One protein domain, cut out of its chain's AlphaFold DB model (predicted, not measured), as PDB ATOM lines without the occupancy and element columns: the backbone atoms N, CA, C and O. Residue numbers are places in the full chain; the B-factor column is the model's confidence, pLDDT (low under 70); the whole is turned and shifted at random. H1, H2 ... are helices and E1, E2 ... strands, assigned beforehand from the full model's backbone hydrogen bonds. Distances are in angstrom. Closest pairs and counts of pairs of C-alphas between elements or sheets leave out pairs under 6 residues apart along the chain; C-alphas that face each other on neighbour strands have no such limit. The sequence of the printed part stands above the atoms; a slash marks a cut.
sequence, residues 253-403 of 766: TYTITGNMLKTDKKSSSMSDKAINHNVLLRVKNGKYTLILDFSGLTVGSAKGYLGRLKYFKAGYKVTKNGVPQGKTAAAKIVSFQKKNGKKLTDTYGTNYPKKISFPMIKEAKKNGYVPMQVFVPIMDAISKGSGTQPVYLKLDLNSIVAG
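This is residues 253 to 403 of the 766 residues of the protein "Iron Transport-associated domain" of Clostridium sp. CAG:122 (UniProt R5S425). One nine-stranded sheet is curled like part of a barrel and folded back on itself, with E7, E6, E10, E11 and E1 facing E3, E9 and E8 and E2 as the hinge. Its edge strands E7 and E8 follow each other, E7 running on into E8, while the small hairpin E4-E5 and H2 lie at one end. The 151 printed residues hold, in order, E1 to E9, H1, E10, H2 and E11; the large sheet runs E7 E6 E10 E11 E1 E2 E3 E9 E8, all antiparallel. The class is mostly strand, though under half of the residues are in named elements; the whole is compact, with a radius of gyration of the C-alphas of 15.2 A and spans of 41 by 39 by 26 A.

Find C-alpha 253 at (73.449, 77.757, 79.285), where E1, residues 253 to 261, begins its 24.6 A. Next come E2, 278 to 284, 19.2 A, and E3, 287 to 293, 20.0 A. Then read E4, 297 to 299, E5, 302 to 304, E6, 309 to 312, E7, 328 to 330, and E8, 332 to 336. E9, 353 to 359, spans 17.0 A; H1, 364 to 367, precedes E10, 369 to 375, 19.0 A. H2, 377 to 382, leads to E11, 388 to 395, 22.0 A, ending at C-alpha 395 at (72.093, 63.415, 85.453).

E1, E2 and E3 form a meander, each strand the antiparallel neighbour of the one before: look for N 254 and O 281 at 2.8 A, and N 282 and O 289 at 2.8 A. E1 is staggered, pairing with E2 over 253 to 257 and with E11 over 258 to 261, where N 261 and O 392 are 2.8 A apart. From E11, N 370 and O 393 at 2.8 A lead to E10, N 310 and O 373 at 2.9 A to E6, and N 329 and O 311 at 2.9 A to E7. Beyond E3, find N 290 and O 358 at 2.9 A for E9, then N 332 and O 357 at 2.8 A for E8. E7 and E8 meet only through their link, at 37 degrees. In the hairpin E4-E5, N 297 and O 304 are 2.8 A apart. H1 only grazes the large sheet with residues 364 to 367; H2 is only just not on it, with 4 pairs of C-alphas within 10 A. Every O i to N i+4 pair in H2 is within hydrogen-bond range; H1 is too short for one.

The farthest C-alphas, of Asn 285 and Ser 301, are 46.5 A apart. The printed part has no cut; the links E1 to E2, E6 to E7 and E8 to E9 are long. Residues 298 to 302 and 403 have pLDDT under 70.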
ATOM      1  N   THR A 253      73.233  78.295  77.936       92.25
ATOM      2  CA  THR A 253      73.449  77.757  79.285       92.25
ATOM      3  C   THR A 253      72.124  77.236  79.823       92.25
ATOM      4  O   THR A 253      71.099  77.911  79.756       92.25
ATOM      5  N   TYR A 254      72.165  76.024  80.348       92.06
ATOM      6  CA  TYR A 254      71.038  75.265  80.861       92.06
ATOM      7  C   TYR A 254      71.352  74.815  82.288       92.06
ATOM      8  O   TYR A 254      72.521  74.728  82.674       92.06
ATOM      9  N   THR A 255      70.316  74.488  83.045       91.00
ATOM     10  CA  THR A 255      70.429  73.760  84.310       91.00
ATOM     11  C   THR A 255      69.886  72.353  84.100       91.00
ATOM     12  O   THR A 255      68.898  72.170  83.387       91.00
ATOM     13  N   ILE A 256      70.551  71.368  84.693       93.69
ATOM     14  CA  ILE A 256      70.167  69.958  84.702       93.69
ATOM     15  C   ILE A 256      70.366  69.416  86.121       93.69
ATOM     16  O   ILE A 256      71.374  69.710  86.761       93.69
ATOM     17  N   THR A 257      69.416  68.636  86.626       93.12
ATOM     18  CA  THR A 257      69.525  67.987  87.935       93.12
ATOM     19  C   THR A 257      70.577  66.881  87.885       93.12
ATOM     20  O   THR A 257      70.583  66.059  86.961       93.12
ATOM     21  N   GLY A 258      71.468  66.852  88.875       94.81
ATOM     22  CA  GLY A 258      72.501  65.834  89.028       94.81
ATOM     23  C   GLY A 258      72.627  65.332  90.464       94.81
ATOM     24  O   GLY A 258      72.635  66.124  91.405       94.81
ATOM     25  N   ASN A 259      72.784  64.017  90.607       93.75
ATOM     26  CA  ASN A 259      73.041  63.337  91.874       93.75
ATOM     27  C   ASN A 259      74.318  62.498  91.797       93.75
ATOM     28  O   ASN A 259      74.634  61.948  90.744       93.75
ATOM     29  N   MET A 260      75.047  62.368  92.898       91.50
ATOM     30  CA  MET A 260      76.225  61.506  92.999       91.50
ATOM     31  C   MET A 260      75.846  60.158  93.611       91.50
ATOM     32  O   MET A 260      75.347  60.084  94.728       91.50
ATOM     33  N   LEU A 261      76.145  59.073  92.905       88.88
ATOM     34  CA  LEU A 261      75.846  57.701  93.309       88.88
ATOM     35  C   LEU A 261      77.137  56.908  93.564       88.88
ATOM     36  O   LEU A 261      78.203  57.238  93.026       88.88
ATOM     37  N   LYS A 262      77.041  55.846  94.371       85.56
ATOM     38  CA  LYS A 262      78.102  54.839  94.535       85.56
ATOM     39  C   LYS A 262      78.302  54.047  93.229       85.56
ATOM     40  O   LYS A 262      77.591  54.232  92.237       85.56
ATOM     41  N   THR A 263      79.291  53.154  93.202       86.44
ATOM     42  CA  THR A 263      79.603  52.321  92.022       86.44
ATOM     43  C   THR A 263      78.471  51.373  91.618       86.44
ATOM     44  O   THR A 263      78.380  51.016  90.445       86.44
ATOM     45  N   ASP A 264      77.574  51.031  92.546       82.94
ATOM     46  CA  ASP A 264      76.347  50.261  92.299       82.94
ATOM     47  C   ASP A 264      75.302  50.991  91.423       82.94
ATOM     48  O   ASP A 264      74.387  50.350  90.909       82.94
ATOM     49  N   LYS A 265      75.438  52.316  91.228       87.12
ATOM     50  CA  LYS A 265      74.474  53.203  90.544       87.12
ATOM     51  C   LYS A 265      73.060  53.205  91.154       87.12
ATOM     52  O   LYS A 265      72.128  53.664  90.496       87.12
ATOM     53  N   LYS A 266      72.903  52.718  92.386       85.12
ATOM     54  CA  LYS A 266      71.647  52.692  93.149       85.12
ATOM     55  C   LYS A 266      71.757  53.577  94.392       85.12
ATOM     56  O   LYS A 266      70.937  54.467  94.588       85.12
ATOM     57  N   SER A 267      72.785  53.355  95.209       79.50
ATOM     58  CA  SER A 267      72.984  54.043  96.484       79.50
ATOM     59  C   SER A 267      73.510  55.463  96.277       79.50
ATOM     60  O   SER A 267      74.422  55.675  95.472       79.50
ATOM     61  N   SER A 268      73.020  56.432  97.057       78.88
ATOM     62  CA  SER A 268      73.614  57.776  97.073       78.88
ATOM     63  C   SER A 268      75.041  57.749  97.650       78.88
ATOM     64  O   SER A 268      75.383  56.955  98.533       78.88
ATOM     65  N   SER A 269      75.906  58.604  97.107       84.69
ATOM     66  CA  SER A 269      77.260  58.855  97.599       84.69
ATOM     67  C   SER A 269      77.246  60.014  98.597       84.69
ATOM     68  O   SER A 269      76.520  60.980  98.406       84.69
ATOM     69  N   MET A 270      78.143  60.034  99.587       78.50
ATOM     70  CA  MET A 270      78.353  61.240 100.418       78.50
ATOM     71  C   MET A 270      78.607  62.501  99.589       78.50
ATOM     72  O   MET A 270      78.232  63.601  99.988       78.50
ATOM     73  N   SER A 271      79.273  62.335  98.438       86.75
ATOM     74  CA  SER A 271      79.584  63.434  97.525       86.75
ATOM     75  C   SER A 271      78.333  64.088  96.929       86.75
ATOM     76  O   SER A 271      78.440  65.190  96.404       86.75
ATOM     77  N   ASP A 272      77.156  63.469  97.070       87.50
ATOM     78  CA  ASP A 272      75.857  64.018  96.675       87.50
ATOM     79  C   ASP A 272      75.511  65.245  97.525       87.50
ATOM     80  O   ASP A 272      75.253  66.316  96.989       87.50
ATOM     81  N   LYS A 273      75.679  65.154  98.853       84.44
ATOM     82  CA  LYS A 273      75.517  66.310  99.756       84.44
ATOM     83  C   LYS A 273      76.621  67.362  99.601       84.44
ATOM     84  O   LYS A 273      76.513  68.459 100.141       84.44
ATOM     85  N   ALA A 274      77.704  67.025  98.899       88.56
ATOM     86  CA  ALA A 274      78.803  67.941  98.628       88.56
ATOM     87  C   ALA A 274      78.579  68.768  97.357       88.56
ATOM     88  O   ALA A 274      79.385  69.662  97.109       88.56
ATOM     89  N   ILE A 275      77.547  68.490  96.549       91.31
ATOM     90  CA  ILE A 275      77.260  69.222  95.308       91.31
ATOM     91  C   ILE A 275      75.984  70.056  95.402       91.31
ATOM     92  O   ILE A 275      75.040  69.735  96.114       91.31
ATOM     93  N   ASN A 276      75.921  71.116  94.601       89.06
ATOM     94  CA  ASN A 276      74.644  71.692  94.203       89.06
ATOM     95  C   ASN A 276      74.036  70.825  93.091       89.06
ATOM     96  O   ASN A 276      74.600  70.741  91.997       89.06
ATOM     97  N   HIS A 277      72.873  70.223  93.352       91.19
ATOM     98  CA  HIS A 277      72.167  69.374  92.385       91.19
ATOM     99  C   HIS A 277      71.755  70.110  91.101       91.19
ATOM    100  O   HIS A 277      71.544  69.464  90.078       91.19
ATOM    101  N   ASN A 278      71.678  71.447  91.109       90.06
ATOM    102  CA  ASN A 278      71.474  72.261  89.909       90.06
ATOM    103  C   ASN A 278      72.784  72.392  89.113       90.06
ATOM    104  O   ASN A 278      73.447  73.433  89.127       90.06
ATOM    105  N   VAL A 279      73.160  71.326  88.405       94.94
ATOM    106  CA  VAL A 279      74.355  71.292  87.559       94.94
ATOM    107  C   VAL A 279      74.161  72.210  86.352       94.94
ATOM    108  O   VAL A 279      73.152  72.148  85.650       94.94
ATOM    109  N   LEU A 280      75.149  73.060  86.071       95.25
ATOM    110  CA  LEU A 280      75.117  73.932  84.899       95.25
ATOM    111  C   LEU A 280      75.640  73.180  83.671       95.25
ATOM    112  O   LEU A 280      76.774  72.700  83.655       95.25
ATOM    113  N   LEU A 281      74.834  73.132  82.614       95.75
ATOM    114  CA  LEU A 281      75.175  72.569  81.312       95.75
ATOM    115  C   LEU A 281      75.339  73.701  80.292       95.75
ATOM    116  O   LEU A 281      74.377  74.366  79.915       95.75
ATOM    117  N   ARG A 282      76.562  73.916  79.808       95.56
ATOM    118  CA  ARG A 282      76.856  74.863  78.725       95.56
ATOM    119  C   ARG A 282      76.979  74.124  77.399       95.56
ATOM    120  O   ARG A 282      77.768  73.186  77.294       95.56
ATOM    121  N   VAL A 283      76.257  74.591  76.388       95.12
ATOM    122  CA  VAL A 283      76.369  74.125  75.002       95.12
ATOM    123  C   VAL A 283      77.019  75.233  74.177       95.12
ATOM    124  O   VAL A 283      76.570  76.378  74.225       95.12
ATOM    125  N   LYS A 284      78.111  74.908  73.475       94.19
ATOM    126  CA  LYS A 284      78.759  75.796  72.498       94.19
ATOM    127  C   LYS A 284      79.268  74.993  71.301       94.19
ATOM    128  O   LYS A 284      80.049  74.060  71.494       94.19
ATOM    129  N   ASN A 285      78.857  75.345  70.088       91.00
ATOM    130  CA  ASN A 285      79.146  74.653  68.831       91.00
ATOM    131  C   ASN A 285      78.926  73.128  68.958       91.00
ATOM    132  O   ASN A 285      79.801  72.327  68.626       91.00
ATOM    133  N   GLY A 286      77.810  72.712  69.571       86.75
ATOM    134  CA  GLY A 286      77.492  71.296  69.819       86.75
ATOM    135  C   GLY A 286      78.383  70.570  70.850       86.75
ATOM    136  O   GLY A 286      78.187  69.372  71.099       86.75
ATOM    137  N   LYS A 287      79.335  71.263  71.494       91.94
ATOM    138  CA  LYS A 287      80.152  70.756  72.613       91.94
ATOM    139  C   LYS A 287      79.448  71.051  73.937       91.94
ATOM    140  O   LYS A 287      78.986  72.164  74.164       91.94
ATOM    141  N   TYR A 288      79.337  70.027  74.781       95.62
ATOM    142  CA  TYR A 288      78.528  70.040  76.003       95.62
ATOM    143  C   TYR A 288      79.489  70.008  77.189       95.62
ATOM    144  O   TYR A 288      80.305  69.090  77.288       95.62
ATOM    145  N   THR A 289      79.399  70.995  78.073       97.50
ATOM    146  CA  THR A 289      80.297  71.169  79.218       97.50
ATOM    147  C   THR A 289      79.474  71.258  80.489       97.50
ATOM    148  O   THR A 289      78.608  72.122  80.602       97.50
ATOM    149  N   LEU A 290      79.764  70.385  81.447       97.75
ATOM    150  CA  LEU A 290      79.152  70.387  82.769       97.75
ATOM    151  C   LEU A 290      79.997  71.249  83.709       97.75
ATOM    152  O   LEU A 290      81.232  71.248  83.626       97.75
ATOM    153  N   ILE A 291      79.331  71.998  84.582       97.31
ATOM    154  CA  ILE A 291      79.941  72.788  85.650       97.31
ATOM    155  C   ILE A 291      79.215  72.448  86.952       97.31
ATOM    156  O   ILE A 291      78.017  72.697  87.080       97.31
ATOM    157  N   LEU A 292      79.954  71.877  87.903       95.88
ATOM    158  CA  LEU A 292      79.459  71.509  89.233       95.88
ATOM    159  C   LEU A 292      79.938  72.549  90.250       95.88
ATOM    160  O   LEU A 292      81.075  73.021  90.154       95.88
ATOM    161  N   ASP A 293      79.076  72.884  91.210       93.94
ATOM    162  CA  ASP A 293      79.383  73.709  92.385       93.94
ATOM    163  C   ASP A 293      79.416  72.799  93.617       93.94
ATOM    164  O   ASP A 293      78.544  71.942  93.763       93.94
ATOM    165  N   PHE A 294      80.423  72.972  94.466       93.25
ATOM    166  CA  PHE A 294      80.726  72.125  95.611       93.25
ATOM    167  C   PHE A 294      80.667  72.908  96.922       93.25
ATOM    168  O   PHE A 294      81.049  74.080  97.000       93.25
ATOM    169  N   SER A 295      80.285  72.200  97.976       89.38
ATOM    170  CA  SER A 295      80.252  72.648  99.364       89.38
ATOM    171  C   SER A 295      81.142  71.758 100.236       89.38
ATOM    172  O   SER A 295      81.511  70.648  99.850       89.38
ATOM    173  N   GLY A 296      81.497  72.247 101.425       85.44
ATOM    174  CA  GLY A 296      82.060  71.388 102.469       85.44
ATOM    175  C   GLY A 296      80.975  70.495 103.069       85.44
ATOM    176  O   GLY A 296      79.845  70.949 103.243       85.44
ATOM    177  N   LEU A 297      81.334  69.259 103.397       78.06
ATOM    178  CA  LEU A 297      80.504  68.308 104.129       78.06
ATOM    179  C   LEU A 297      80.737  68.467 105.632       78.06
ATOM    180  O   LEU A 297      81.883  68.613 106.051       78.06
ATOM    181  N   THR A 298      79.674  68.376 106.428       67.81
ATOM    182  CA  THR A 298      79.759  68.279 107.894       67.81
ATOM    183  C   THR A 298      79.329  66.879 108.331       67.81
ATOM    184  O   THR A 298      78.402  66.307 107.758       67.81
ATOM    185  N   VAL A 299      80.045  66.316 109.299       56.50
ATOM    186  CA  VAL A 299      79.989  64.922 109.742       56.50
ATOM    187  C   VAL A 299      80.270  64.919 111.248       56.50
ATOM    188  O   VAL A 299      81.415  65.103 111.652       56.50
ATOM    189  N   GLY A 300      79.238  64.792 112.086       58.75
ATOM    190  CA  GLY A 300      79.373  65.099 113.517       58.75
ATOM    191  C   GLY A 300      79.858  66.543 113.723       58.75
ATOM    192  O   GLY A 300      79.387  67.461 113.049       58.75
ATOM    193  N   SER A 301      80.851  66.742 114.591       54.44
ATOM    194  CA  SER A 301      81.533  68.035 114.787       54.44
ATOM    195  C   SER A 301      82.485  68.424 113.640       54.44
ATOM    196  O   SER A 301      82.955  69.563 113.569       54.44
ATOM    197  N   ALA A 302      82.785  67.498 112.729       57.31
ATOM    198  CA  ALA A 302      83.856  67.637 111.758       57.31
ATOM    199  C   ALA A 302      83.392  68.179 110.406       57.31
ATOM    200  O   ALA A 302      82.368  67.767 109.864       57.31
ATOM    201  N   LYS A 303      84.195  69.064 109.802       76.75
ATOM    202  CA  LYS A 303      83.943  69.608 108.461       76.75
ATOM    203  C   LYS A 303      85.067  69.245 107.498       76.75
ATOM    204  O   LYS A 303      86.223  69.564 107.754       76.75
ATOM    205  N   GLY A 304      84.716  68.614 106.381       81.25
ATOM    206  CA  GLY A 304      85.642  68.170 105.340       81.25
ATOM    207  C   GLY A 304      85.247  68.659 103.949       81.25
ATOM    208  O   GLY A 304      84.127  69.115 103.713       81.25
ATOM    209  N   TYR A 305      86.174  68.561 103.000       89.38
ATOM    210  CA  TYR A 305      86.002  69.070 101.640       89.38
ATOM    211  C   TYR A 305      86.502  68.054 100.611       89.38
ATOM    212  O   TYR A 305      87.502  67.367 100.826       89.38
ATOM    213  N   LEU A 306      85.825  67.967  99.462       90.50
ATOM    214  CA  LEU A 306      86.330  67.195  98.326       90.50
ATOM    215  C   LEU A 306      87.522  67.932  97.703       90.50
ATOM    216  O   LEU A 306      87.442  69.123  97.410       90.50
ATOM    217  N   GLY A 307      88.628  67.216  97.514       89.81
ATOM    218  CA  GLY A 307      89.847  67.696  96.869       89.81
ATOM    219  C   GLY A 307      89.786  67.565  95.344       89.81
ATOM    220  O   GLY A 307      88.772  67.844  94.717       89.81
ATOM    221  N   ARG A 308      90.891  67.139  94.719       90.62
ATOM    222  CA  ARG A 308      90.990  66.936  93.258       90.62
ATOM    223  C   ARG A 308      89.876  66.020  92.709       90.62
ATOM    224  O   ARG A 308      89.583  64.978  93.289       90.62
ATOM    225  N   LEU A 309      89.326  66.366  91.541       94.12
ATOM    226  CA  LEU A 309      88.345  65.547  90.819       94.12
ATOM    227  C   LEU A 309      88.850  65.162  89.426       94.12
ATOM    228  O   LEU A 309      89.407  65.986  88.693       94.12
ATOM    229  N   LYS A 310      88.590  63.914  89.038       96.81
ATOM    230  CA  LYS A 310      88.755  63.408  87.673       96.81
ATOM    231  C   LYS A 310      87.430  62.849  87.150       96.81
ATOM    232  O   LYS A 310      86.564  62.451  87.923       96.81
ATOM    233  N   TYR A 311      87.297  62.787  85.832       97.00
ATOM    234  CA  TYR A 311      86.233  62.062  85.134       97.00
ATOM    235  C   TYR A 311      86.859  61.012  84.211       97.00
ATOM    236  O   TYR A 311      87.983  61.195  83.728       97.00
ATOM    237  N   PHE A 312      86.159  59.903  83.967       97.25
ATOM    238  CA  PHE A 312      86.603  58.923  82.974       97.25
ATOM    239  C   PHE A 312      86.177  59.392  81.580       97.25
ATOM    240  O   PHE A 312      85.087  59.934  81.391       97.25
ATOM    241  N   LYS A 313      87.060  59.219  80.595       96.38
ATOM    242  CA  LYS A 313      86.786  59.550  79.194       96.38
ATOM    243  C   LYS A 313      85.813  58.529  78.586       96.38
ATOM    244  O   LYS A 313      85.591  57.453  79.139       96.38
ATOM    245  N   ALA A 314      85.254  58.876  77.427       94.62
ATOM    246  CA  ALA A 314      84.441  57.956  76.631       94.62
ATOM    247  C   ALA A 314      85.203  56.649  76.323       94.62
ATOM    248  O   ALA A 314      86.427  56.667  76.168       94.62
ATOM    249  N   GLY A 315      84.479  55.531  76.236       93.44
ATOM    250  CA  GLY A 315      85.049  54.184  76.112       93.44
ATOM    251  C   GLY A 315      85.520  53.557  77.433       93.44
ATOM    252  O   GLY A 315      86.308  52.612  77.406       93.44
ATOM    253  N   TYR A 316      85.076  54.072  78.586       94.56
ATOM    254  CA  TYR A 316      85.326  53.431  79.880       94.56
ATOM    255  C   TYR A 316      84.618  52.067  79.974       94.56
ATOM    256  O   TYR A 316      83.507  51.887  79.473       94.56
ATOM    257  N   LYS A 317      85.268  51.111  80.638       93.94
ATOM    258  CA  LYS A 317      84.699  49.812  81.016       93.94
ATOM    259  C   LYS A 317      84.188  49.875  82.457       93.94
ATOM    260  O   LYS A 317      84.492  50.813  83.193       93.94
ATOM    261  N   VAL A 318      83.421  48.871  82.861       90.44
ATOM    262  CA  VAL A 318      82.914  48.723  84.229       90.44
ATOM    263  C   VAL A 318      83.209  47.297  84.688       90.44
ATOM    264  O   VAL A 318      83.023  46.367  83.904       90.44
ATOM    265  N   THR A 319      83.703  47.117  85.914       85.94
ATOM    266  CA  THR A 319      83.889  45.781  86.509       85.94
ATOM    267  C   THR A 319      82.541  45.141  86.857       85.94
ATOM    268  O   THR A 319      81.519  45.829  86.891       85.94
ATOM    269  N   LYS A 320      82.532  43.839  87.186       81.06
ATOM    270  CA  LYS A 320      81.338  43.148  87.720       81.06
ATOM    271  C   LYS A 320      80.710  43.925  88.895       81.06
ATOM    272  O   LYS A 320      79.500  44.111  88.938       81.06
ATOM    273  N   ASN A 321      81.553  44.504  89.757       75.12
ATOM    274  CA  ASN A 321      81.172  45.267  90.955       75.12
ATOM    275  C   ASN A 321      80.825  46.752  90.683       75.12
ATOM    276  O   ASN A 321      80.856  47.584  91.592       75.12
ATOM    277  N   GLY A 322      80.551  47.130  89.428       85.69
ATOM    278  CA  GLY A 322      80.120  48.485  89.060       85.69
ATOM    279  C   GLY A 322      81.233  49.544  88.987       85.69
ATOM    280  O   GLY A 322      80.971  50.700  88.634       85.69
ATOM    281  N   VAL A 323      82.488  49.180  89.270       88.62
ATOM    282  CA  VAL A 323      83.615  50.124  89.347       88.62
ATOM    283  C   VAL A 323      84.053  50.553  87.938       88.62
ATOM    284  O   VAL A 323      84.368  49.688  87.117       88.62
ATOM    285  N   PRO A 324      84.097  51.860  87.613       92.25
ATOM    286  CA  PRO A 324      84.566  52.331  86.312       92.25
ATOM    287  C   PRO A 324      86.086  52.159  86.147       92.25
ATOM    288  O   PRO A 324      86.864  52.456  87.052       92.25
ATOM    289  N   GLN A 325      86.512  51.735  84.958       91.81
ATOM    290  CA  GLN A 325      87.914  51.578  84.562       91.81
ATOM    291  C   GLN A 325      88.167  52.208  83.186       91.81
ATOM    292  O   GLN A 325      87.366  52.065  82.262       91.81
ATOM    293  N   GLY A 326      89.300  52.890  83.015       93.44
ATOM    294  CA  GLY A 326      89.697  53.475  81.730       93.44
ATOM    295  C   GLY A 326      90.521  54.754  81.870       93.44
ATOM    296  O   GLY A 326      90.901  55.158  82.968       93.44
ATOM    297  N   LYS A 327      90.788  55.418  80.738       95.88
ATOM    298  CA  LYS A 327      91.546  56.680  80.708       95.88
ATOM    299  C   LYS A 327      90.761  57.786  81.420       95.88
ATOM    300  O   LYS A 327      89.631  58.084  81.040       95.88
ATOM    301  N   THR A 328      91.376  58.441  82.401       96.50
ATOM    302  CA  THR A 328      90.788  59.589  83.115       96.50
ATOM    303  C   THR A 328      91.308  60.929  82.585       96.50
ATOM    304  O   THR A 328      92.273  60.998  81.820       96.50
ATOM    305  N   ALA A 329      90.646  62.017  82.970       97.62
ATOM    306  CA  ALA A 329      91.142  63.385  82.852       97.62
ATOM    307  C   ALA A 329      90.761  64.189  84.100       97.62
ATOM    308  O   ALA A 329      89.719  63.944  84.706       97.62
ATOM    309  N   ALA A 330      91.599  65.152  84.481       97.31
ATOM    310  CA  ALA A 330      91.268  66.096  85.543       97.31
ATOM    311  C   ALA A 330      90.113  67.010  85.110       97.31
ATOM    312  O   ALA A 330      90.059  67.457  83.961       97.31
ATOM    313  N   ALA A 331      89.197  67.304  86.031       96.81
ATOM    314  CA  ALA A 331      88.242  68.385  85.837       96.81
ATOM    315  C   ALA A 331      88.963  69.736  85.989       96.81
ATOM    316  O   ALA A 331      89.794  69.908  86.881       96.81
ATOM    317  N   LYS A 332      88.644  70.711  85.132       97.50
ATOM    318  CA  LYS A 332      89.211  72.060  85.227       97.50
ATOM    319  C   LYS A 332      88.612  72.764  86.439       97.50
ATOM    320  O   LYS A 332      87.402  72.970  86.479       97.50
ATOM    321  N   ILE A 333      89.434  73.183  87.397       96.81
ATOM    322  CA  ILE A 333      88.964  74.023  88.504       96.81
ATOM    323  C   ILE A 333      88.615  75.412  87.946       96.81
ATOM    324  O   ILE A 333      89.402  76.024  87.226       96.81
ATOM    325  N   VAL A 334      87.404  75.878  88.244       96.94
ATOM    326  CA  VAL A 334      86.863  77.192  87.863       96.94
ATOM    327  C   VAL A 334      86.988  78.173  89.029       96.94
ATOM    328  O   VAL A 334      87.285  79.344  88.818       96.94
ATOM    329  N   SER A 335      86.786  77.706  90.262       96.62
ATOM    330  CA  SER A 335      87.015  78.494  91.475       96.62
ATOM    331  C   SER A 335      87.341  77.597  92.667       96.62
ATOM    332  O   SER A 335      87.021  76.408  92.667       96.62
ATOM    333  N   PHE A 336      87.962  78.181  93.690       96.62
ATOM    334  CA  PHE A 336      88.330  77.518  94.941       96.62
ATOM    335  C   PHE A 336      87.383  77.904  96.083       96.62
ATOM    336  O   PHE A 336      86.808  78.998  96.074       96.62
ATOM    337  N   GLN A 337      87.264  77.030  97.082       94.19
ATOM    338  CA  GLN A 337      86.712  77.373  98.390       94.19
ATOM    339  C   GLN A 337      87.579  78.454  99.033       94.19
ATOM    340  O   GLN A 337      88.799  78.494  98.835       94.19
ATOM    341  N   LYS A 338      86.952  79.332  99.813       93.19
ATOM    342  CA  LYS A 338      87.630  80.439 100.487       93.19
ATOM    343  C   LYS A 338      87.196  80.547 101.944       93.19
ATOM    344  O   LYS A 338      86.024  80.346 102.248       93.19
ATOM    345  N   LYS A 339      88.137  80.933 102.804       87.81
ATOM    346  CA  LYS A 339      87.913  81.375 104.187       87.81
ATOM    347  C   LYS A 339      88.682  82.685 104.350       87.81
ATOM    348  O   LYS A 339      89.844  82.755 103.959       87.81
ATOM    349  N   ASN A 340      88.011  83.729 104.830       87.12
ATOM    350  CA  ASN A 340      88.567  85.079 105.000       87.12
ATOM    351  C   ASN A 340      89.277  85.594 103.722       87.12
ATOM    352  O   ASN A 340      90.435  86.001 103.743       87.12
ATOM    353  N   GLY A 341      88.608  85.474 102.565       87.81
ATOM    354  CA  GLY A 341      89.107  85.907 101.247       87.81
ATOM    355  C   GLY A 341      90.199  85.028 100.607       87.81
ATOM    356  O   GLY A 341      90.241  84.914  99.373       87.81
ATOM    357  N   LYS A 342      91.029  84.364 101.421       91.31
ATOM    358  CA  LYS A 342      92.098  83.439 101.009       91.31
ATOM    359  C   LYS A 342      91.531  82.076 100.599       91.31
ATOM    360  O   LYS A 342      90.422  81.711 100.993       91.31
ATOM    361  N   LYS A 343      92.276  81.320  99.781       94.44
ATOM    362  CA  LYS A 343      91.915  79.934  99.436       94.44
ATOM    363  C   LYS A 343      91.892  79.085 100.707       94.44
ATOM    364  O   LYS A 343      92.747  79.257 101.570       94.44
ATOM    365  N   LEU A 344      90.916  78.192 100.816       92.06
ATOM    366  CA  LEU A 344      90.764  77.341 101.989       92.06
ATOM    367  C   LEU A 344      91.907  76.316 102.092       92.06
ATOM    368  O   LEU A 344      92.212  75.617 101.120       92.06
ATOM    369  N   THR A 345      92.454  76.215 103.300       89.75
ATOM    370  CA  THR A 345      93.388  75.188 103.768       89.75
ATOM    371  C   THR A 345      92.911  74.714 105.140       89.75
ATOM    372  O   THR A 345      92.432  75.527 105.933       89.75
ATOM    373  N   ASP A 346      93.041  73.419 105.401       84.69
ATOM    374  CA  ASP A 346      92.834  72.764 106.693       84.69
ATOM    375  C   ASP A 346      93.960  71.740 106.943       84.69
ATOM    376  O   ASP A 346      94.901  71.635 106.155       84.69
ATOM    377  N   THR A 347      93.881  70.996 108.046       83.31
ATOM    378  CA  THR A 347      94.876  69.984 108.442       83.31
ATOM    379  C   THR A 347      95.045  68.852 107.419       83.31
ATOM    380  O   THR A 347      96.077  68.187 107.408       83.31
ATOM    381  N   TYR A 348      94.053  68.618 106.555       82.50
ATOM    382  CA  TYR A 348      94.030  67.494 105.615       82.50
ATOM    383  C   TYR A 348      94.414  67.901 104.187       82.50
ATOM    384  O   TYR A 348      94.788  67.052 103.377       82.50
ATOM    385  N   GLY A 349      94.318  69.188 103.845       85.69
ATOM    386  CA  GLY A 349      94.577  69.644 102.488       85.69
ATOM    387  C   GLY A 349      94.371  71.135 102.250       85.69
ATOM    388  O   GLY A 349      94.020  71.925 103.122       85.69
ATOM    389  N   THR A 350      94.614  71.533 101.006       91.31
ATOM    390  CA  THR A 350      94.601  72.929 100.562       91.31
ATOM    391  C   THR A 350      94.028  73.041  99.154       91.31
ATOM    392  O   THR A 350      93.974  72.061  98.411       91.31
ATOM    393  N   ASN A 351      93.638  74.255  98.755       92.81
ATOM    394  CA  ASN A 351      93.160  74.566  97.407       92.81
ATOM    395  C   ASN A 351      91.929  73.728  97.007       92.81
ATOM    396  O   ASN A 351      91.809  73.270  95.869       92.81
ATOM    397  N   TYR A 352      90.988  73.554  97.937       95.19
ATOM    398  CA  TYR A 352      89.742  72.835  97.689       95.19
ATOM    399  C   TYR A 352      88.925  73.479  96.556       95.19
ATOM    400  O   TYR A 352      88.690  74.691  96.600       95.19
ATOM    401  N   PRO A 353      88.475  72.731  95.533       95.88
ATOM    402  CA  PRO A 353      87.603  73.269  94.498       95.88
ATOM    403  C   PRO A 353      86.240  73.682  95.064       95.88
ATOM    404  O   PRO A 353      85.628  72.983  95.870       95.88
ATOM    405  N   LYS A 354      85.747  74.827  94.589       96.38
ATOM    406  CA  LYS A 354      84.347  75.235  94.722       96.38
ATOM    407  C   LYS A 354      83.590  74.971  93.431       96.38
ATOM    408  O   LYS A 354      82.589  74.281  93.461       96.38
ATOM    409  N   LYS A 355      84.091  75.430  92.282       96.44
ATOM    410  CA  LYS A 355      83.510  75.081  90.975       96.44
ATOM    411  C   LYS A 355      84.504  74.314  90.131       96.44
ATOM    412  O   LYS A 355      85.669  74.704  90.059       96.44
ATOM    413  N   ILE A 356      84.035  73.281  89.439       97.38
ATOM    414  CA  ILE A 356      84.808  72.574  88.407       97.38
ATOM    415  C   ILE A 356      84.041  72.551  87.092       97.38
ATOM    416  O   ILE A 356      82.819  72.647  87.079       97.38
ATOM    417  N   SER A 357      84.759  72.365  85.992       97.56
ATOM    418  CA  SER A 357      84.222  72.220  84.647       97.56
ATOM    419  C   SER A 357      84.844  71.016  83.941       97.56
ATOM    420  O   SER A 357      86.061  70.824  83.983       97.56
ATOM    421  N   PHE A 358      84.025  70.217  83.258       97.69
ATOM    422  CA  PHE A 358      84.496  69.125  82.403       97.69
ATOM    423  C   PHE A 358      83.537  68.866  81.226       97.69
ATOM    424  O   PHE A 358      82.346  69.175  81.315       97.69
ATOM    425  N   PRO A 359      84.027  68.325  80.095       96.81
ATOM    426  CA  PRO A 359      83.176  67.963  78.968       96.81
ATOM    427  C   PRO A 359      82.260  66.782  79.313       96.81
ATOM    428  O   PRO A 359      82.676  65.802  79.927       96.81
ATOM    429  N   MET A 360      81.012  66.848  78.855       95.12
ATOM    430  CA  MET A 360      80.053  65.752  78.959       95.12
ATOM    431  C   MET A 360      80.403  64.646  77.956       95.12
ATOM    432  O   MET A 360      80.415  64.875  76.742       95.12
ATOM    433  N   ILE A 361      80.663  63.437  78.458       95.38
ATOM    434  CA  ILE A 361      80.998  62.270  77.629       95.38
ATOM    435  C   ILE A 361      79.804  61.798  76.776       95.38
ATOM    436  O   ILE A 361      78.643  62.094  77.074       95.38
ATOM    437  N   LYS A 362      80.081  61.055  75.695       93.50
ATOM    438  CA  LYS A 362      79.065  60.623  74.713       93.50
ATOM    439  C   LYS A 362      78.021  59.687  75.335       93.50
ATOM    440  O   LYS A 362      76.851  59.733  74.969       93.50
ATOM    441  N   GLU A 363      78.447  58.862  76.280       94.44
ATOM    442  CA  GLU A 363      77.661  57.885  77.028       94.44
ATOM    443  C   GLU A 363      76.630  58.583  77.923       94.44
ATOM    444  O   GLU A 363      75.444  58.263  77.868       94.44
ATOM    445  N   ALA A 364      77.057  59.621  78.648       94.06
ATOM    446  CA  ALA A 364      76.199  60.421  79.515       94.06
ATOM    447  C   ALA A 364      75.073  61.125  78.742       94.06
ATOM    448  O   ALA A 364      73.980  61.289  79.275       94.06
ATOM    449  N   LYS A 365      75.276  61.479  77.462       90.62
ATOM    450  CA  LYS A 365      74.194  62.001  76.600       90.62
ATOM    451  C   LYS A 365      73.107  60.964  76.279       90.62
ATOM    452  O   LYS A 365      72.033  61.348  75.825       90.62
ATOM    453  N   LYS A 366      73.384  59.667  76.467       91.56
ATOM    454  CA  LYS A 366      72.432  58.565  76.253       91.56
ATOM    455  C   LYS A 366      71.742  58.134  77.549       91.56
ATOM    456  O   LYS A 366      70.536  57.934  77.536       91.56
ATOM    457  N   ASN A 367      72.494  57.977  78.643       93.00
ATOM    458  CA  ASN A 367      72.005  57.362  79.891       93.00
ATOM    459  C   ASN A 367      72.075  58.278  81.137       93.00
ATOM    460  O   ASN A 367      71.570  57.925  82.204       93.00
ATOM    461  N   GLY A 368      72.681  59.460  81.020       94.81
ATOM    462  CA  GLY A 368      72.873  60.419  82.110       94.81
ATOM    463  C   GLY A 368      74.024  60.105  83.069       94.81
ATOM    464  O   GLY A 368      74.254  60.898  83.970       94.81
ATOM    465  N   TYR A 369      74.757  59.001  82.911       96.56
ATOM    466  CA  TYR A 369      75.834  58.623  83.832       96.56
ATOM    467  C   TYR A 369      77.194  59.175  83.392       96.56
ATOM    468  O   TYR A 369      77.711  58.809  82.333       96.56
ATOM    469  N   VAL A 370      77.811  59.993  84.246       97.38
ATOM    470  CA  VAL A 370      79.222  60.382  84.153       97.38
ATOM    471  C   VAL A 370      80.010  59.669  85.265       97.38
ATOM    472  O   VAL A 370      79.883  60.048  86.430       97.38
ATOM    473  N   PRO A 371      80.833  58.651  84.955       97.06
ATOM    474  CA  PRO A 371      81.812  58.117  85.901       97.06
ATOM    475  C   PRO A 371      82.849  59.180  86.285       97.06
ATOM    476  O   PRO A 371      83.480  59.817  85.433       97.06
ATOM    477  N   MET A 372      83.059  59.335  87.585       95.69
ATOM    478  CA  MET A 372      83.982  60.286  88.189       95.69
ATOM    479  C   MET A 372      84.827  59.617  89.277       95.69
ATOM    480  O   MET A 372      84.558  58.509  89.733       95.69
ATOM    481  N   GLN A 373      85.889  60.306  89.668       93.81
ATOM    482  CA  GLN A 373      86.823  59.903  90.707       93.81
ATOM    483  C   GLN A 373      87.077  61.140  91.570       93.81
ATOM    484  O   GLN A 373      87.660  62.122  91.098       93.81
ATOM    485  N   VAL A 374      86.592  61.107  92.808       92.50
ATOM    486  CA  VAL A 374      86.786  62.169  93.803       92.50
ATOM    487  C   VAL A 374      87.982  61.834  94.686       92.50
ATOM    488  O   VAL A 374      88.326  60.666  94.868       92.50
ATOM    489  N   PHE A 375      88.621  62.859  95.239       92.06
ATOM    490  CA  PHE A 375      89.625  62.698  96.282       92.06
ATOM    491  C   PHE A 375      89.108  63.280  97.596       92.06
ATOM    492  O   PHE A 375      88.667  64.427  97.631       92.06
ATOM    493  N   VAL A 376      89.180  62.495  98.661       87.81
ATOM    494  CA  VAL A 376      88.737  62.834 100.012       87.81
ATOM    495  C   VAL A 376      89.984  62.823 100.908       87.81
ATOM    496  O   VAL A 376      90.384  61.753 101.368       87.81
ATOM    497  N   PRO A 377      90.659  63.975 101.108       85.81
ATOM    498  CA  PRO A 377      91.977  64.007 101.746       85.81
ATOM    499  C   PRO A 377      91.984  63.447 103.167       85.81
ATOM    500  O   PRO A 377      92.948  62.802 103.555       85.81
ATOM    501  N   ILE A 378      90.891  63.617 103.913       79.50
ATOM    502  CA  ILE A 378      90.768  63.058 105.259       79.50
ATOM    503  C   ILE A 378      90.820  61.523 105.281       79.50
ATOM    504  O   ILE A 378      91.466  60.962 106.156       79.50
ATOM    505  N   MET A 379      90.263  60.831 104.279       78.31
ATOM    506  CA  MET A 379      90.415  59.372 104.190       78.31
ATOM    507  C   MET A 379      91.868  59.006 103.851       78.31
ATOM    508  O   MET A 379      92.426  58.098 104.453       78.31
ATOM    509  N   ASP A 380      92.526  59.773 102.966       83.25
ATOM    510  CA  ASP A 380      93.956  59.597 102.646       83.25
ATOM    511  C   ASP A 380      94.882  59.818 103.856       83.25
ATOM    512  O   ASP A 380      95.984  59.271 103.887       83.25
ATOM    513  N   ALA A 381      94.433  60.620 104.827       80.12
ATOM    514  CA  ALA A 381      95.110  60.893 106.092       80.12
ATOM    515  C   ALA A 381      94.774  59.877 107.202       80.12
ATOM    516  O   ALA A 381      95.525  59.787 108.169       80.12
ATOM    517  N   ILE A 382      93.671  59.124 107.092       72.31
ATOM    518  CA  ILE A 382      93.394  57.941 107.931       72.31
ATOM    519  C   ILE A 382      94.225  56.756 107.419       72.31
ATOM    520  O   ILE A 382      94.957  56.123 108.171       72.31
ATOM    521  N   SER A 383      94.116  56.461 106.123       75.38
ATOM    522  CA  SER A 383      94.767  55.322 105.477       75.38
ATOM    523  C   SER A 383      95.236  55.717 104.079       75.38
ATOM    524  O   SER A 383      94.434  56.083 103.208       75.38
ATOM    525  N   LYS A 384      96.556  55.681 103.865       83.50
ATOM    526  CA  LYS A 384      97.183  56.257 102.674       83.50
ATOM    527  C   LYS A 384      96.734  55.536 101.403       83.50
ATOM    528  O   LYS A 384      96.838  54.322 101.290       83.50
ATOM    529  N   GLY A 385      96.249  56.294 100.421       84.06
ATOM    530  CA  GLY A 385      95.675  55.774  99.181       84.06
ATOM    531  C   GLY A 385      94.147  55.672  99.210       84.06
ATOM    532  O   GLY A 385      93.523  55.854  98.163       84.06
ATOM    533  N   SER A 386      93.528  55.496 100.387       81.12
ATOM    534  CA  SER A 386      92.065  55.358 100.522       81.12
ATOM    535  C   SER A 386      91.284  56.652 100.232       81.12
ATOM    536  O   SER A 386      90.064  56.628 100.054       81.12
ATOM    537  N   GLY A 387      91.972  57.792 100.089       85.62
ATOM    538  CA  GLY A 387      91.363  59.058  99.675       85.62
ATOM    539  C   GLY A 387      90.716  59.036  98.294       85.62
ATOM    540  O   GLY A 387      89.920  59.913  97.981       85.62
ATOM    541  N   THR A 388      91.054  58.079  97.433       90.56
ATOM    542  CA  THR A 388      90.645  58.089  96.027       90.56
ATOM    543  C   THR A 388      89.397  57.236  95.804       90.56
ATOM    544  O   THR A 388      89.469  56.015  95.816       90.56
ATOM    545  N   GLN A 389      88.246  57.864  95.549       89.12
ATOM    546  CA  GLN A 389      86.951  57.174  95.527       89.12
ATOM    547  C   GLN A 389      86.238  57.292  94.164       89.12
ATOM    548  O   GLN A 389      86.039  58.410  93.672       89.12
ATOM    549  N   PRO A 390      85.848  56.173  93.520       91.88
ATOM    550  CA  PRO A 390      85.043  56.182  92.302       91.88
ATOM    551  C   PRO A 390      83.558  56.422  92.613       91.88
ATOM    552  O   PRO A 390      82.998  55.843  93.540       91.88
ATOM    553  N   VAL A 391      82.907  57.258  91.808       94.06
ATOM    554  CA  VAL A 391      81.495  57.656  91.958       94.06
ATOM    555  C   VAL A 391      80.859  57.882  90.584       94.06
ATOM    556  O   VAL A 391      81.563  58.088  89.596       94.06
ATOM    557  N   TYR A 392      79.529  57.883  90.497       96.44
ATOM    558  CA  TYR A 392      78.811  58.269  89.279       96.44
ATOM    559  C   TYR A 392      77.994  59.536  89.509       96.44
ATOM    560  O   TYR A 392      77.067  59.523  90.310       96.44
ATOM    561  N   LEU A 393      78.253  60.597  88.745       97.38
ATOM    562  CA  LEU A 393      77.286  61.683  88.598       97.38
ATOM    563  C   LEU A 393      76.173  61.198  87.661       97.38
ATOM    564  O   LEU A 393      76.391  61.020  86.459       97.38
ATOM    565  N   LYS A 394      74.983  60.976  88.210       97.56
ATOM    566  CA  LYS A 394      73.759  60.654  87.485       97.56
ATOM    567  C   LYS A 394      72.967  61.935  87.232       97.56
ATOM    568  O   LYS A 394      72.418  62.542  88.140       97.56
ATOM    569  N   LEU A 395      72.902  62.319  85.965       97.00
ATOM    570  CA  LEU A 395      72.093  63.415  85.453       97.00
ATOM    571  C   LEU A 395      70.681  62.930  85.103       97.00
ATOM    572  O   LEU A 395      70.518  61.893  84.437       97.00
ATOM    573  N   ASP A 396      69.669  63.708  85.481       94.88
ATOM    574  CA  ASP A 396      68.320  63.559  84.943       94.88
ATOM    575  C   ASP A 396      68.196  64.325  83.621       94.88
ATOM    576  O   ASP A 396      68.017  65.543  83.586       94.88
ATOM    577  N   LEU A 397      68.255  63.589  82.512       93.06
ATOM    578  CA  LEU A 397      68.141  64.137  81.159       93.06
ATOM    579  C   LEU A 397      66.763  64.764  80.869       93.06
ATOM    580  O   LEU A 397      66.639  65.486  79.883       93.06
ATOM    581  N   ASN A 398      65.754  64.512  81.712       91.50
ATOM    582  CA  ASN A 398      64.413  65.083  81.603       91.50
ATOM    583  C   ASN A 398      64.240  66.388  82.402       91.50
ATOM    584  O   ASN A 398      63.217  67.045  82.251       91.50
ATOM    585  N   SER A 399      65.220  66.795  83.212       90.62
ATOM    586  CA  SER A 399      65.148  68.004  84.055       90.62
ATOM    587  C   SER A 399      65.661  69.287  83.380       90.62
ATOM    588  O   SER A 399      65.768  70.333  84.021       90.62
ATOM    589  N   ILE A 400      66.029  69.222  82.095       91.38
ATOM    590  CA  ILE A 400      66.790  70.289  81.429       91.38
ATOM    591  C   ILE A 400      65.928  71.533  81.207       91.38
ATOM    592  O   ILE A 400      64.977  71.525  80.422       91.38
ATOM    593  N   VAL A 401      66.342  72.638  81.829       88.50
ATOM    594  CA  VAL A 401      65.720  73.962  81.703       88.50
ATOM    595  C   VAL A 401      66.737  75.006  81.243       88.50
ATOM    596  O   VAL A 401      67.923  74.923  81.556       88.50
ATOM    597  N   ALA A 402      66.294  76.012  80.487       85.44
ATOM    598  CA  ALA A 402      67.160  77.111  80.059       85.44
ATOM    599  C   ALA A 402      67.491  78.044  81.238       85.44
ATOM    600  O   ALA A 402      66.591  78.564  81.900       85.44
ATOM    601  N   GLY A 403      68.780  78.288  81.478       66.25
ATOM    602  CA  GLY A 403      69.242  79.254  82.471       66.25
ATOM    603  C   GLY A 403      69.231  80.664  81.883       66.25
ATOM    604  O   GLY A 403      69.859  80.912  80.852       66.25
TER     605      GLY A 403